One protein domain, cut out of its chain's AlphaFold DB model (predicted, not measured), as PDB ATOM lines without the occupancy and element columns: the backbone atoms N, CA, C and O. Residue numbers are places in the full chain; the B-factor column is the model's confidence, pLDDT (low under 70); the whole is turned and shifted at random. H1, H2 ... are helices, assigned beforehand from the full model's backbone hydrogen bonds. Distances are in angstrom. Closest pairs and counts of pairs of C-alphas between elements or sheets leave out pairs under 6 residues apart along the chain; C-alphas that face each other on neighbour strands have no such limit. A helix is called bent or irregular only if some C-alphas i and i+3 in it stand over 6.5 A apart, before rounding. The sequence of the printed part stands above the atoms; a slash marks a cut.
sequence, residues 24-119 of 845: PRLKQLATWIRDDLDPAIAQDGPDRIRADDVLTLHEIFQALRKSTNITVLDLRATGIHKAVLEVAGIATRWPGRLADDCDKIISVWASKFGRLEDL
ATOM      1  N   PRO A  24       3.274   8.336  -6.581       96.88
ATOM      2  CA  PRO A  24       2.147   8.339  -7.511       96.88
ATOM      3  C   PRO A  24       1.496   9.721  -7.641       96.88
ATOM      4  O   PRO A  24       1.246  10.164  -8.761       96.88
ATOM      5  N   ARG A  25       1.287  10.436  -6.525       97.44
ATOM      6  CA  ARG A  25       0.650  11.759  -6.523       97.44
ATOM      7  C   ARG A  25       1.536  12.835  -7.156       97.44
ATOM      8  O   ARG A  25       1.051  13.603  -7.984       97.44
ATOM      9  N   LEU A  26       2.835  12.842  -6.851       97.81
ATOM     10  CA  LEU A  26       3.818  13.727  -7.493       97.81
ATOM     11  C   LEU A  26       3.931  13.476  -9.004       97.81
ATOM     12  O   LEU A  26       4.025  14.428  -9.777       97.81
ATOM     13  N   LYS A  27       3.884  12.210  -9.445       96.94
ATOM     14  CA  LYS A  27       3.891  11.865 -10.873       96.94
ATOM     15  C   LYS A  27       2.594  12.286 -11.570       96.94
ATOM     16  O   LYS A  27       2.659  12.853 -12.654       96.94
ATOM     17  N   GLN A  28       1.435  12.070 -10.943       97.75
ATOM     18  CA  GLN A  28       0.143  12.538 -11.459       97.75
ATOM     19  C   GLN A  28       0.129  14.064 -11.632       97.75
ATOM     20  O   GLN A  28      -0.323  14.561 -12.659       97.75
ATOM     21  N   LEU A  29       0.661  14.801 -10.652       98.00
ATOM     22  CA  LEU A  29       0.812  16.255 -10.706       98.00
ATOM     23  C   LEU A  29       1.742  16.699 -11.848       98.00
ATOM     24  O   LEU A  29       1.402  17.621 -12.586       98.00
ATOM     25  N   ALA A  30       2.884  16.028 -12.026       98.00
ATOM     26  CA  ALA A  30       3.811  16.319 -13.120       98.00
ATOM     27  C   ALA A  30       3.181  16.066 -14.503       98.00
ATOM     28  O   ALA A  30       3.368  16.876 -15.406       98.00
ATOM     29  N   THR A  31       2.398  14.992 -14.656       97.75
ATOM     30  CA  THR A  31       1.610  14.720 -15.871       97.75
ATOM     31  C   THR A  31       0.546  15.796 -16.095       97.75
ATOM     32  O   THR A  31       0.513  16.393 -17.163       97.75
ATOM     33  N   TRP A  32      -0.272  16.123 -15.092       98.00
ATOM     34  CA  TRP A  32      -1.335  17.130 -15.232       98.00
ATOM     35  C   TRP A  32      -0.795  18.504 -15.661       98.00
ATOM     36  O   TRP A  32      -1.345  19.129 -16.566       98.00
ATOM     37  N   ILE A  33       0.327  18.949 -15.081       97.62
ATOM     38  CA  ILE A  33       0.965  20.220 -15.458       97.62
ATOM     39  C   ILE A  33       1.496  20.181 -16.903       97.62
ATOM     40  O   ILE A  33       1.266  21.130 -17.648       97.62
ATOM     41  N   ARG A  34       2.202  19.115 -17.308       97.56
ATOM     42  CA  ARG A  34       2.994  19.092 -18.558       97.56
ATOM     43  C   ARG A  34       2.260  18.520 -19.773       97.56
ATOM     44  O   ARG A  34       2.543  18.920 -20.898       97.56
ATOM     45  N   ASP A  35       1.353  17.570 -19.559       97.31
ATOM     46  CA  ASP A  35       0.641  16.844 -20.617       97.31
ATOM     47  C   ASP A  35      -0.788  17.373 -20.853       97.31
ATOM     48  O   ASP A  35      -1.288  17.259 -21.972       97.31
ATOM     49  N   ASP A  36      -1.435  17.982 -19.845       96.88
ATOM     50  CA  ASP A  36      -2.787  18.555 -19.975       96.88
ATOM     51  C   ASP A  36      -2.810  20.102 -19.894       96.88
ATOM     52  O   ASP A  36      -3.411  20.740 -20.762       96.88
ATOM     53  N   LEU A  37      -2.167  20.728 -18.893       96.69
ATOM     54  CA  LEU A  37      -2.243  22.187 -18.688       96.69
ATOM     55  C   LEU A  37      -1.327  23.006 -19.610       96.69
ATOM     56  O   LEU A  37      -1.824  23.916 -20.276       96.69
ATOM     57  N   ASP A  38      -0.019  22.715 -19.674       95.56
ATOM     58  CA  ASP A  38       0.917  23.499 -20.500       95.56
ATOM     59  C   ASP A  38       0.496  23.560 -21.980       95.56
ATOM     60  O   ASP A  38       0.454  24.666 -22.515       95.56
ATOM     61  N   PRO A  39       0.061  22.466 -22.645       94.75
ATOM     62  CA  PRO A  39      -0.390  22.541 -24.036       94.75
ATOM     63  C   PRO A  39      -1.610  23.452 -24.232       94.75
ATOM     64  O   PRO A  39      -1.677  24.175 -25.226       94.75
ATOM     65  N   ALA A  40      -2.554  23.457 -23.283       95.12
ATOM     66  CA  ALA A  40      -3.738  24.315 -23.336       95.12
ATOM     67  C   ALA A  40      -3.375  25.796 -23.135       95.12
ATOM     68  O   ALA A  40      -3.809  26.653 -23.903       95.12
ATOM     69  N   ILE A  41      -2.521  26.096 -22.152       95.25
ATOM     70  CA  ILE A  41      -2.015  27.450 -21.869       95.25
ATOM     71  C   ILE A  41      -1.115  27.950 -23.012       95.25
ATOM     72  O   ILE A  41      -1.142  29.125 -23.377       95.25
ATOM     73  N   ALA A  42      -0.339  27.060 -23.633       93.12
ATOM     74  CA  ALA A  42       0.541  27.381 -24.747       93.12
ATOM     75  C   ALA A  42      -0.199  27.677 -26.062       93.12
ATOM     76  O   ALA A  42       0.398  28.320 -26.935       93.12
ATOM     77  N   GLN A  43      -1.452  27.222 -26.192       93.88
ATOM     78  CA  GLN A  43      -2.339  27.486 -27.325       93.88
ATOM     79  C   GLN A  43      -3.260  28.691 -27.070       93.88
ATOM     80  O   GLN A  43      -3.279  29.619 -27.877       93.88
ATOM     81  N   ASP A  44      -4.005  28.672 -25.963       95.12
ATOM     82  CA  ASP A  44      -5.114  29.600 -25.702       95.12
ATOM     83  C   ASP A  44      -4.721  30.764 -24.757       95.12
ATOM     84  O   ASP A  44      -5.468  31.731 -24.631       95.12
ATOM     85  N   GLY A  45      -3.543  30.705 -24.119       92.75
ATOM     86  CA  GLY A  45      -2.998  31.750 -23.241       92.75
ATOM     87  C   GLY A  45      -3.245  31.541 -21.734       92.75
ATOM     88  O   GLY A  45      -3.872  30.557 -21.332       92.75
ATOM     89  N   PRO A  46      -2.760  32.466 -20.876       93.25
ATOM     90  CA  PRO A  46      -2.902  32.377 -19.418       93.25
ATOM     91  C   PRO A  46      -4.358  32.322 -18.955       93.25
ATOM     92  O   PRO A  46      -4.641  31.646 -17.978       93.25
ATOM     93  N   ASP A  47      -5.292  32.973 -19.650       92.88
ATOM     94  CA  ASP A  47      -6.707  33.024 -19.250       92.88
ATOM     95  C   ASP A  47      -7.452  31.687 -19.461       92.88
ATOM     96  O   ASP A  47      -8.643  31.574 -19.165       92.88
ATOM     97  N   ARG A  48      -6.766  30.658 -19.984       95.06
ATOM     98  CA  ARG A  48      -7.347  29.338 -20.254       95.06
ATOM     99  C   ARG A  48      -7.485  28.448 -19.019       95.06
ATOM    100  O   ARG A  48      -8.370  27.586 -19.000       95.06
ATOM    101  N   ILE A  49      -6.603  28.619 -18.034       95.94
ATOM    102  CA  ILE A  49      -6.618  27.861 -16.775       95.94
ATOM    103  C   ILE A  49      -7.747  28.378 -15.872       95.94
ATOM    104  O   ILE A  49      -7.995  29.583 -15.807       95.94
ATOM    105  N   ARG A  50      -8.461  27.493 -15.164       96.81
ATOM    106  CA  ARG A  50      -9.542  27.939 -14.271       96.81
ATOM    107  C   ARG A  50      -8.960  28.562 -13.008       96.81
ATOM    108  O   ARG A  50      -7.914  28.136 -12.524       96.81
ATOM    109  N   ALA A  51      -9.696  29.490 -12.398       96.56
ATOM    110  CA  ALA A  51      -9.346  30.027 -11.082       96.56
ATOM    111  C   ALA A  51      -9.171  28.913 -10.026       96.56
ATOM    112  O   ALA A  51      -8.247  28.975  -9.218       96.56
ATOM    113  N   ASP A  52      -9.998  27.864 -10.093       97.25
ATOM    114  CA  ASP A  52      -9.915  26.683  -9.223       97.25
ATOM    115  C   ASP A  52      -8.570  25.946  -9.377       97.25
ATOM    116  O   ASP A  52      -7.934  25.578  -8.388       97.25
ATOM    117  N   ASP A  53      -8.105  25.779 -10.620       97.25
ATOM    118  CA  ASP A  53      -6.839  25.115 -10.945       97.25
ATOM    119  C   ASP A  53      -5.643  25.978 -10.501       97.25
ATOM    120  O   ASP A  53      -4.668  25.453  -9.968       97.25
ATOM    121  N   VAL A  54      -5.728  27.309 -10.652       97.00
ATOM    122  CA  VAL A  54      -4.704  28.261 -10.175       97.00
ATOM    123  C   VAL A  54      -4.571  28.225  -8.656       97.00
ATOM    124  O   VAL A  54      -3.450  28.183  -8.150       97.00
ATOM    125  N   LEU A  55      -5.686  28.221  -7.921       97.06
ATOM    126  CA  LEU A  55      -5.675  28.103  -6.459       97.06
ATOM    127  C   LEU A  55      -5.094  26.749  -6.028       97.06
ATOM    128  O   LEU A  55      -4.174  26.713  -5.210       97.06
ATOM    129  N   THR A  56      -5.539  25.661  -6.661       97.19
ATOM    130  CA  THR A  56      -5.034  24.300  -6.420       97.19
ATOM    131  C   THR A  56      -3.520  24.209  -6.648       97.19
ATOM    132  O   THR A  56      -2.791  23.716  -5.785       97.19
ATOM    133  N   LEU A  57      -3.010  24.731  -7.770       97.62
ATOM    134  CA  LEU A  57      -1.572  24.778  -8.046       97.62
ATOM    135  C   LEU A  57      -0.821  25.677  -7.058       97.62
ATOM    136  O   LEU A  57       0.264  25.308  -6.621       97.62
ATOM    137  N   HIS A  58      -1.380  26.825  -6.666       97.56
ATOM    138  CA  HIS A  58      -0.741  27.723  -5.704       97.56
ATOM    139  C   HIS A  58      -0.575  27.070  -4.322       97.56
ATOM    140  O   HIS A  58       0.503  27.160  -3.727       97.56
ATOM    141  N   GLU A  59      -1.596  26.370  -3.824       97.31
ATOM    142  CA  GLU A  59      -1.518  25.612  -2.571       97.31
ATOM    143  C   GLU A  59      -0.508  24.460  -2.664       97.31
ATOM    144  O   GLU A  59       0.353  24.322  -1.789       97.31
ATOM    145  N   ILE A  60      -0.542  23.696  -3.761       97.75
ATOM    146  CA  ILE A  60       0.416  22.620  -4.042       97.75
ATOM    147  C   ILE A  60       1.851  23.157  -4.095       97.75
ATOM    148  O   ILE A  60       2.736  22.593  -3.455       97.75
ATOM    149  N   PHE A  61       2.105  24.268  -4.789       97.88
ATOM    150  CA  PHE A  61       3.428  24.890  -4.864       97.88
ATOM    151  C   PHE A  61       3.878  25.449  -3.504       97.88
ATOM    152  O   PHE A  61       5.030  25.256  -3.106       97.88
ATOM    153  N   GLN A  62       2.978  26.059  -2.722       97.44
ATOM    154  CA  GLN A  62       3.283  26.442  -1.341       97.44
ATOM    155  C   GLN A  62       3.674  25.241  -0.469       97.44
ATOM    156  O   GLN A  62       4.602  25.355   0.333       97.44
ATOM    157  N   ALA A  63       2.968  24.117  -0.591       96.75
ATOM    158  CA  ALA A  63       3.220  22.916   0.195       96.75
ATOM    159  C   ALA A  63       4.500  22.188  -0.266       96.75
ATOM    160  O   ALA A  63       5.320  21.827   0.576       96.75
ATOM    161  N   LEU A  64       4.758  22.090  -1.579       97.44
ATOM    162  CA  LEU A  64       6.017  21.580  -2.141       97.44
ATOM    163  C   LEU A  64       7.222  22.391  -1.647       97.44
ATOM    164  O   LEU A  64       8.210  21.805  -1.204       97.44
ATOM    165  N   ARG A  65       7.124  23.729  -1.630       97.38
ATOM    166  CA  ARG A  65       8.183  24.617  -1.115       97.38
ATOM    167  C   ARG A  65       8.468  24.414   0.379       97.38
ATOM    168  O   ARG A  65       9.599  24.606   0.810       97.38
ATOM    169  N   LYS A  66       7.449  24.054   1.166       96.69
ATOM    170  CA  LYS A  66       7.561  23.763   2.609       96.69
ATOM    171  C   LYS A  66       7.997  22.316   2.890       96.69
ATOM    172  O   LYS A  66       8.362  22.010   4.020       96.69
ATOM    173  N   SER A  67       7.949  21.422   1.899       96.38
ATOM    174  CA  SER A  67       8.168  19.988   2.103       96.38
ATOM    175  C   SER A  67       9.643  19.638   2.363       96.38
ATOM    176  O   SER A  67      10.530  19.815   1.526       96.38
ATOM    177  N   THR A  68       9.915  19.079   3.541       95.00
ATOM    178  CA  THR A  68      11.232  18.535   3.916       95.00
ATOM    179  C   THR A  68      11.484  17.156   3.309       95.00
ATOM    180  O   THR A  68      12.621  16.839   2.954       95.00
ATOM    181  N   ASN A  69      10.420  16.363   3.164       95.31
ATOM    182  CA  ASN A  69      10.480  14.910   2.974       95.31
ATOM    183  C   ASN A  69      10.787  14.473   1.533       95.31
ATOM    184  O   ASN A  69      11.177  13.330   1.325       95.31
ATOM    185  N   ILE A  70      10.646  15.362   0.543       97.38
ATOM    186  CA  ILE A  70      10.987  15.051  -0.852       97.38
ATOM    187  C   ILE A  70      12.506  14.870  -0.982       97.38
ATOM    188  O   ILE A  70      13.289  15.725  -0.540       97.38
ATOM    189  N   THR A  71      12.916  13.767  -1.611       97.25
ATOM    190  CA  THR A  71      14.310  13.408  -1.901       97.25
ATOM    191  C   THR A  71      14.658  13.589  -3.383       97.25
ATOM    192  O   THR A  71      13.789  13.683  -4.253       97.25
ATOM    193  N   VAL A  72      15.958  13.553  -3.698       96.56
ATOM    194  CA  VAL A  72      16.470  13.543  -5.083       96.56
ATOM    195  C   VAL A  72      15.885  12.384  -5.902       96.56
ATOM    196  O   VAL A  72      15.618  12.540  -7.093       96.56
ATOM    197  N   LEU A  73      15.676  11.219  -5.276       94.75
ATOM    198  CA  LEU A  73      15.136  10.037  -5.950       94.75
ATOM    199  C   LEU A  73      13.674  10.249  -6.351       94.75
ATOM    200  O   LEU A  73      13.285   9.840  -7.442       94.75
ATOM    201  N   ASP A  74      12.890  10.935  -5.518       96.56
ATOM    202  CA  ASP A  74      11.482  11.227  -5.796       96.56
ATOM    203  C   ASP A  74      11.348  12.222  -6.948       96.56
ATOM    204  O   ASP A  74      10.575  11.975  -7.872       96.56
ATOM    205  N   LEU A  75      12.158  13.288  -6.964       97.12
ATOM    206  CA  LEU A  75      12.220  14.217  -8.099       97.12
ATOM    207  C   LEU A  75      12.551  13.466  -9.400       97.12
ATOM    208  O   LEU A  75      11.796  13.529 -10.371       97.12
ATOM    209  N   ARG A  76      13.628  12.669  -9.403       95.94
ATOM    210  CA  ARG A  76      14.071  11.904 -10.583       95.94
ATOM    211  C   ARG A  76      13.075  10.836 -11.053       95.94
ATOM    212  O   ARG A  76      13.020  10.573 -12.252       95.94
ATOM    213  N   ALA A  77      12.309  10.225 -10.147       94.31
ATOM    214  CA  ALA A  77      11.325   9.187 -10.468       94.31
ATOM    215  C   ALA A  77       9.943   9.734 -10.885       94.31
ATOM    216  O   ALA A  77       9.166   9.017 -11.515       94.31
ATOM    217  N   THR A  78       9.623  10.982 -10.526       96.50
ATOM    218  CA  THR A  78       8.305  11.599 -10.775       96.50
ATOM    219  C   THR A  78       8.333  12.682 -11.850       96.50
ATOM    220  O   THR A  78       7.307  12.938 -12.471       96.50
ATOM    221  N   GLY A  79       9.490  13.311 -12.086       96.75
ATOM    222  CA  GLY A  79       9.647  14.408 -13.043       96.75
ATOM    223  C   GLY A  79       9.084  15.751 -12.568       96.75
ATOM    224  O   GLY A  79       9.069  16.702 -13.347       96.75
ATOM    225  N   ILE A  80       8.635  15.868 -11.310       98.12
ATOM    226  CA  ILE A  80       7.961  17.078 -10.807       98.12
ATOM    227  C   ILE A  80       8.851  18.331 -10.848       98.12
ATOM    228  O   ILE A  80       8.357  19.430 -11.089       98.12
ATOM    229  N   HIS A  81      10.174  18.187 -10.718       98.00
ATOM    230  CA  HIS A  81      11.123  19.293 -10.899       98.00
ATOM    231  C   HIS A  81      11.108  19.865 -12.316       98.00
ATOM    232  O   HIS A  81      11.308  21.063 -12.470       98.00
ATOM    233  N   LYS A  82      10.817  19.054 -13.340       97.19
ATOM    234  CA  LYS A  82      10.694  19.529 -14.724       97.19
ATOM    235  C   LYS A  82       9.396  20.291 -14.957       97.19
ATOM    236  O   LYS A  82       9.433  21.335 -15.588       97.19
ATOM    237  N   ALA A  83       8.290  19.834 -14.366       97.25
ATOM    238  CA  ALA A  83       7.035  20.588 -14.372       97.25
ATOM    239  C   ALA A  83       7.212  21.975 -13.725       97.25
ATOM    240  O   ALA A  83       6.797  22.982 -14.283       97.25
ATOM    241  N   VAL A  84       7.900  22.041 -12.577       97.50
ATOM    242  CA  VAL A  84       8.215  23.312 -11.902       97.50
ATOM    243  C   VAL A  84       9.161  24.187 -12.744       97.50
ATOM    244  O   VAL A  84       8.947  25.392 -12.810       97.50
ATOM    245  N   LEU A  85      10.163  23.605 -13.419       96.19
ATOM    246  CA  LEU A  85      11.067  24.321 -14.340       96.19
ATOM    247  C   LEU A  85      10.373  24.862 -15.602       96.19
ATOM    248  O   LEU A  85      10.845  25.849 -16.154       96.19
ATOM    249  N   GLU A  86       9.296  24.228 -16.070       94.44
ATOM    250  CA  GLU A  86       8.537  24.659 -17.255       94.44
ATOM    251  C   GLU A  86       7.504  25.755 -16.929       94.44
ATOM    252  O   GLU A  86       7.259  26.631 -17.757       94.44
ATOM    253  N   VAL A  87       6.958  25.773 -15.705       95.88
ATOM    254  CA  VAL A  87       6.122  26.882 -15.191       95.88
ATOM    255  C   VAL A  87       6.976  28.107 -14.819       95.88
ATOM    256  O   VAL A  87       6.556  29.252 -15.010       95.88
ATOM    257  N   ALA A  88       8.177  27.881 -14.284       94.19
ATOM    258  CA  ALA A  88       9.143  28.919 -13.925       94.19
ATOM    259  C   ALA A  88       9.713  29.658 -15.146       94.19
ATOM    260  O   ALA A  88       9.833  29.103 -16.235       94.19
ATOM    261  N   GLY A  89      10.084  30.931 -14.978       76.31
ATOM    262  CA  GLY A  89      10.655  31.768 -16.045       76.31
ATOM    263  C   GLY A  89       9.725  32.111 -17.227       76.31
ATOM    264  O   GLY A  89       9.910  33.156 -17.852       76.31
ATOM    265  N   ILE A  90       8.691  31.313 -17.526       72.38
ATOM    266  CA  ILE A  90       7.731  31.538 -18.626       72.38
ATOM    267  C   ILE A  90       6.498  32.335 -18.144       72.38
ATOM    268  O   ILE A  90       5.346  32.039 -18.469       72.38
ATOM    269  N   ALA A  91       6.752  33.420 -17.405       63.34
ATOM    270  CA  ALA A  91       5.739  34.335 -16.858       63.34
ATOM    271  C   ALA A  91       4.920  35.109 -17.923       63.34
ATOM    272  O   ALA A  91       4.061  35.919 -17.588       63.34
ATOM    273  N   THR A  92       5.183  34.880 -19.215       69.62
ATOM    274  CA  THR A  92       4.381  35.370 -20.350       69.62
ATOM    275  C   THR A  92       3.266  34.409 -20.774       69.62
ATOM    276  O   THR A  92       2.428  34.789 -21.590       69.62
ATOM    277  N   ARG A  93       3.260  33.171 -20.258       89.56
ATOM    278  CA  ARG A  93       2.245  32.139 -20.540       89.56
ATOM    279  C   ARG A  93       1.526  31.690 -19.276       89.56
ATOM    280  O   ARG A  93       0.308  31.580 -19.283       89.56
ATOM    281  N   TRP A  94       2.271  31.454 -18.201       95.25
ATOM    282  CA  TRP A  94       1.715  31.043 -16.915       95.25
ATOM    283  C   TRP A  94       1.313  32.262 -16.067       95.25
ATOM    284  O   TRP A  94       1.995  33.289 -16.133       95.25
ATOM    285  N   PRO A  95       0.246  32.179 -15.242       94.88
ATOM    286  CA  PRO A  95      -0.110  33.241 -14.303       94.88
ATOM    287  C   PRO A  95       1.090  33.612 -13.426       94.88
ATOM    288  O   PRO A  95       1.616  32.760 -12.711       94.88
ATOM    289  N   GLY A  96       1.518  34.879 -13.463       93.75
ATOM    290  CA  GLY A  96       2.819  35.303 -12.920       93.75
ATOM    291  C   GLY A  96       3.078  34.883 -11.469       93.75
ATOM    292  O   GLY A  96       4.191  34.500 -11.133       93.75
ATOM    293  N   ARG A  97       2.036  34.826 -10.627       94.88
ATOM    294  CA  ARG A  97       2.173  34.368  -9.237       94.88
ATOM    295  C   ARG A  97       2.533  32.880  -9.096       94.88
ATOM    296  O   ARG A  97       3.196  32.510  -8.130       94.88
ATOM    297  N   LEU A  98       2.108  32.027 -10.029       96.06
ATOM    298  CA  LEU A  98       2.527  30.624 -10.056       96.06
ATOM    299  C   LEU A  98       4.003  30.522 -10.450       96.06
ATOM    300  O   LEU A  98       4.758  29.857  -9.745       96.06
ATOM    301  N   ALA A  99       4.428  31.255 -11.486       95.75
ATOM    302  CA  ALA A  99       5.835  31.341 -11.882       95.75
ATOM    303  C   ALA A  99       6.718  31.853 -10.724       95.75
ATOM    304  O   ALA A  99       7.687  31.182 -10.372       95.75
ATOM    305  N   ASP A 100       6.314  32.936 -10.042       95.50
ATOM    306  CA  ASP A 100       7.002  33.454  -8.849       95.50
ATOM    307  C   ASP A 100       7.210  32.361  -7.787       95.50
ATOM    308  O   ASP A 100       8.219  32.347  -7.083       95.50
ATOM    309  N   ASP A 101       6.204  31.517  -7.528       97.06
ATOM    310  CA  ASP A 101       6.278  30.482  -6.493       97.06
ATOM    311  C   ASP A 101       7.059  29.241  -6.967       97.06
ATOM    312  O   ASP A 101       7.765  28.645  -6.149       97.06
ATOM    313  N   CYS A 102       7.065  28.931  -8.269       97.38
ATOM    314  CA  CYS A 102       7.970  27.956  -8.885       97.38
ATOM    315  C   CYS A 102       9.442  28.399  -8.824       97.38
ATOM    316  O   CYS A 102      10.283  27.598  -8.418       97.38
ATOM    317  N   ASP A 103       9.759  29.668  -9.097       96.69
ATOM    318  CA  ASP A 103      11.118  30.218  -8.950       96.69
ATOM    319  C   ASP A 103      11.630  30.076  -7.502       96.69
ATOM    320  O   ASP A 103      12.781  29.697  -7.259       96.69
ATOM    321  N   LYS A 104      10.753  30.288  -6.507       97.56
ATOM    322  CA  LYS A 104      11.078  30.052  -5.087       97.56
ATOM    323  C   LYS A 104      11.300  28.566  -4.774       97.56
ATOM    324  O   LYS A 104      12.187  28.254  -3.982       97.56
ATOM    325  N   ILE A 105      10.523  27.650  -5.366       97.81
ATOM    326  CA  ILE A 105      10.760  26.199  -5.238       97.81
ATOM    327  C   ILE A 105      12.119  25.837  -5.842       97.81
ATOM    328  O   ILE A 105      12.899  25.149  -5.188       97.81
ATOM    329  N   ILE A 106      12.436  26.338  -7.038       97.56
ATOM    330  CA  ILE A 106      13.713  26.089  -7.717       97.56
ATOM    331  C   ILE A 106      14.876  26.595  -6.872       97.56
ATOM    332  O   ILE A 106      15.830  25.852  -6.679       97.56
ATOM    333  N   SER A 107      14.789  27.793  -6.287       97.75
ATOM    334  CA  SER A 107      15.836  28.304  -5.394       97.75
ATOM    335  C   SER A 107      16.080  27.401  -4.174       97.75
ATOM    336  O   SER A 107      17.231  27.228  -3.770       97.75
ATOM    337  N   VAL A 108      15.028  26.821  -3.582       97.81
ATOM    338  CA  VAL A 108      15.139  25.908  -2.428       97.81
ATOM    339  C   VAL A 108      15.651  24.527  -2.850       97.81
ATOM    340  O   VAL A 108      16.529  23.960  -2.207       97.81
ATOM    341  N   TRP A 109      15.132  23.964  -3.939       98.12
ATOM    342  CA  TRP A 109      15.553  22.649  -4.424       98.12
ATOM    343  C   TRP A 109      16.966  22.682  -5.017       98.12
ATOM    344  O   TRP A 109      17.725  21.746  -4.790       98.12
ATOM    345  N   ALA A 110      17.368  23.765  -5.685       97.75
ATOM    346  CA  ALA A 110      18.723  23.925  -6.206       97.75
ATOM    347  C   ALA A 110      19.774  24.033  -5.088       97.75
ATOM    348  O   ALA A 110      20.864  23.481  -5.224       97.75
ATOM    349  N   SER A 111      19.447  24.677  -3.959       98.06
ATOM    350  CA  SER A 111      20.346  24.715  -2.796       98.06
ATOM    351  C   SER A 111      20.405  23.379  -2.041       98.06
ATOM    352  O   SER A 111      21.460  23.033  -1.514       98.06
ATOM    353  N   LYS A 112      19.314  22.596  -2.031       97.81
ATOM    354  CA  LYS A 112      19.240  21.272  -1.377       97.81
ATOM    355  C   LYS A 112      19.833  20.127  -2.217       97.81
ATOM    356  O   LYS A 112      20.317  19.154  -1.646       97.81
ATOM    357  N   PHE A 113      19.764  20.207  -3.549       97.62
ATOM    358  CA  PHE A 113      20.035  19.076  -4.455       97.62
ATOM    359  C   PHE A 113      21.038  19.366  -5.583       97.62
ATOM    360  O   PHE A 113      21.367  18.456  -6.345       97.62
ATOM    361  N   GLY A 114      21.521  20.603  -5.717       97.56
ATOM    362  CA  GLY A 114      22.264  21.038  -6.898       97.56
ATOM    363  C   GLY A 114      21.348  21.296  -8.101       97.56
ATOM    364  O   GLY A 114      20.133  21.428  -7.969       97.56
ATOM    365  N   ARG A 115      21.935  21.407  -9.296       97.56
ATOM    366  CA  ARG A 115      21.216  21.809 -10.516       97.56
ATOM    367  C   ARG A 115      20.102  20.829 -10.881       97.56
ATOM    368  O   ARG A 115      20.343  19.637 -11.070       97.56
ATOM    369  N   LEU A 116      18.888  21.346 -11.049       96.69
ATOM    370  CA  LEU A 116      17.703  20.526 -11.304       96.69
ATOM    371  C   LEU A 116      17.709  19.942 -12.724       96.69
ATOM    372  O   LEU A 116      17.207  18.843 -12.943       96.69
ATOM    373  N   GLU A 117      18.360  20.617 -13.669       95.56
ATOM    374  CA  GLU A 117      18.601  20.115 -15.027       95.56
ATOM    375  C   GLU A 117      19.430  18.821 -15.034       95.56
ATOM    376  O   GLU A 117      19.267  17.994 -15.929       95.56
ATOM    377  N   ASP A 118      20.300  18.620 -14.040       96.31
ATOM    378  CA  ASP A 118      21.179  17.451 -13.942       96.31
ATOM    379  C   ASP A 118      20.482  16.250 -13.260       96.31
ATOM    380  O   ASP A 118      20.968  15.117 -13.317       96.31
ATOM    381  N   LEU A 119      19.264  16.444 -12.734       96.50
ATOM    382  CA  LEU A 119      18.388  15.387 -12.216       96.50
ATOM    383  C   LEU A 119      17.677  14.637 -13.362       96.50
ATOM    384  O   LEU A 119      16.474  14.782 -13.601       96.50
TER     385      LEU A 119
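What this domain is: This is residues 24 to 119 of the 845 residues of an uncharacterized protein of Lophiostoma macrostomum CBS 122681 (UniProt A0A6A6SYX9). A compact helical body with the short helix H4 at its core: H1 packs along one side of H4, H5 crosses its other side at a slant, and H2 lies side by side with H5. Short H3 sits at one end, by the first turns of H1, and residues 114 to 119 fold back after H5. The printed part has 96 residues with five named helices, H1 to H5 in order along the chain, and no named strand; the class is all helix. The radius of gyration of the C-alphas is 12.6 A and the spans are 34 by 24 by 23 A.

Where its parts are: H1, residues 24 to 44, begins at C-alpha 24 (2.147, 8.339, -7.511) and measures 28.9 A. It is irregular, but only just: C-alphas 35 and 38 are 6.7 A apart. H2, residues 51 to 66, measures 22.6 A. H3 is residues 72 to 78 and H4 residues 80 to 87. H5, residues 96 to 113, measures 25.1 A and ends at C-alpha 113 (20.035, 19.076, -4.455).

How they stand to each other: H1 touches H4 with residues 26 to 34 alone, at a shallow tilt of 17 degrees; the closest C-alphas, of Ala 30 and Ile 80, are 4.8 A apart. H1 touches H3 with residues 24 to 30 alone, closest at the C-alphas of Lys 27 and Thr 78, 4.4 A. H4 and H5 form a helical hairpin at a steep tilt of 39 degrees, with C-alphas of Val 84 and Cys 102 closest at 5.5 A. H2 touches H5 at 22 degrees, the same way, closest at the C-alphas of Arg 65 and Ile 105, 5.1 A. H1 and H2 are near each other; H1 and H5 are apart. Each O i to N i+4 pair is within hydrogen-bond range in H2, H3, H4 and H5, and 13 of 17 in H1.

The domain as a whole: The C-alphas farthest apart, of Asp 44 and Asn 69, are 35.8 A apart. The printed part has no cut and no long link. Mean pLDDT of the printed part is 95.4; residues 91 to 92 are under 70.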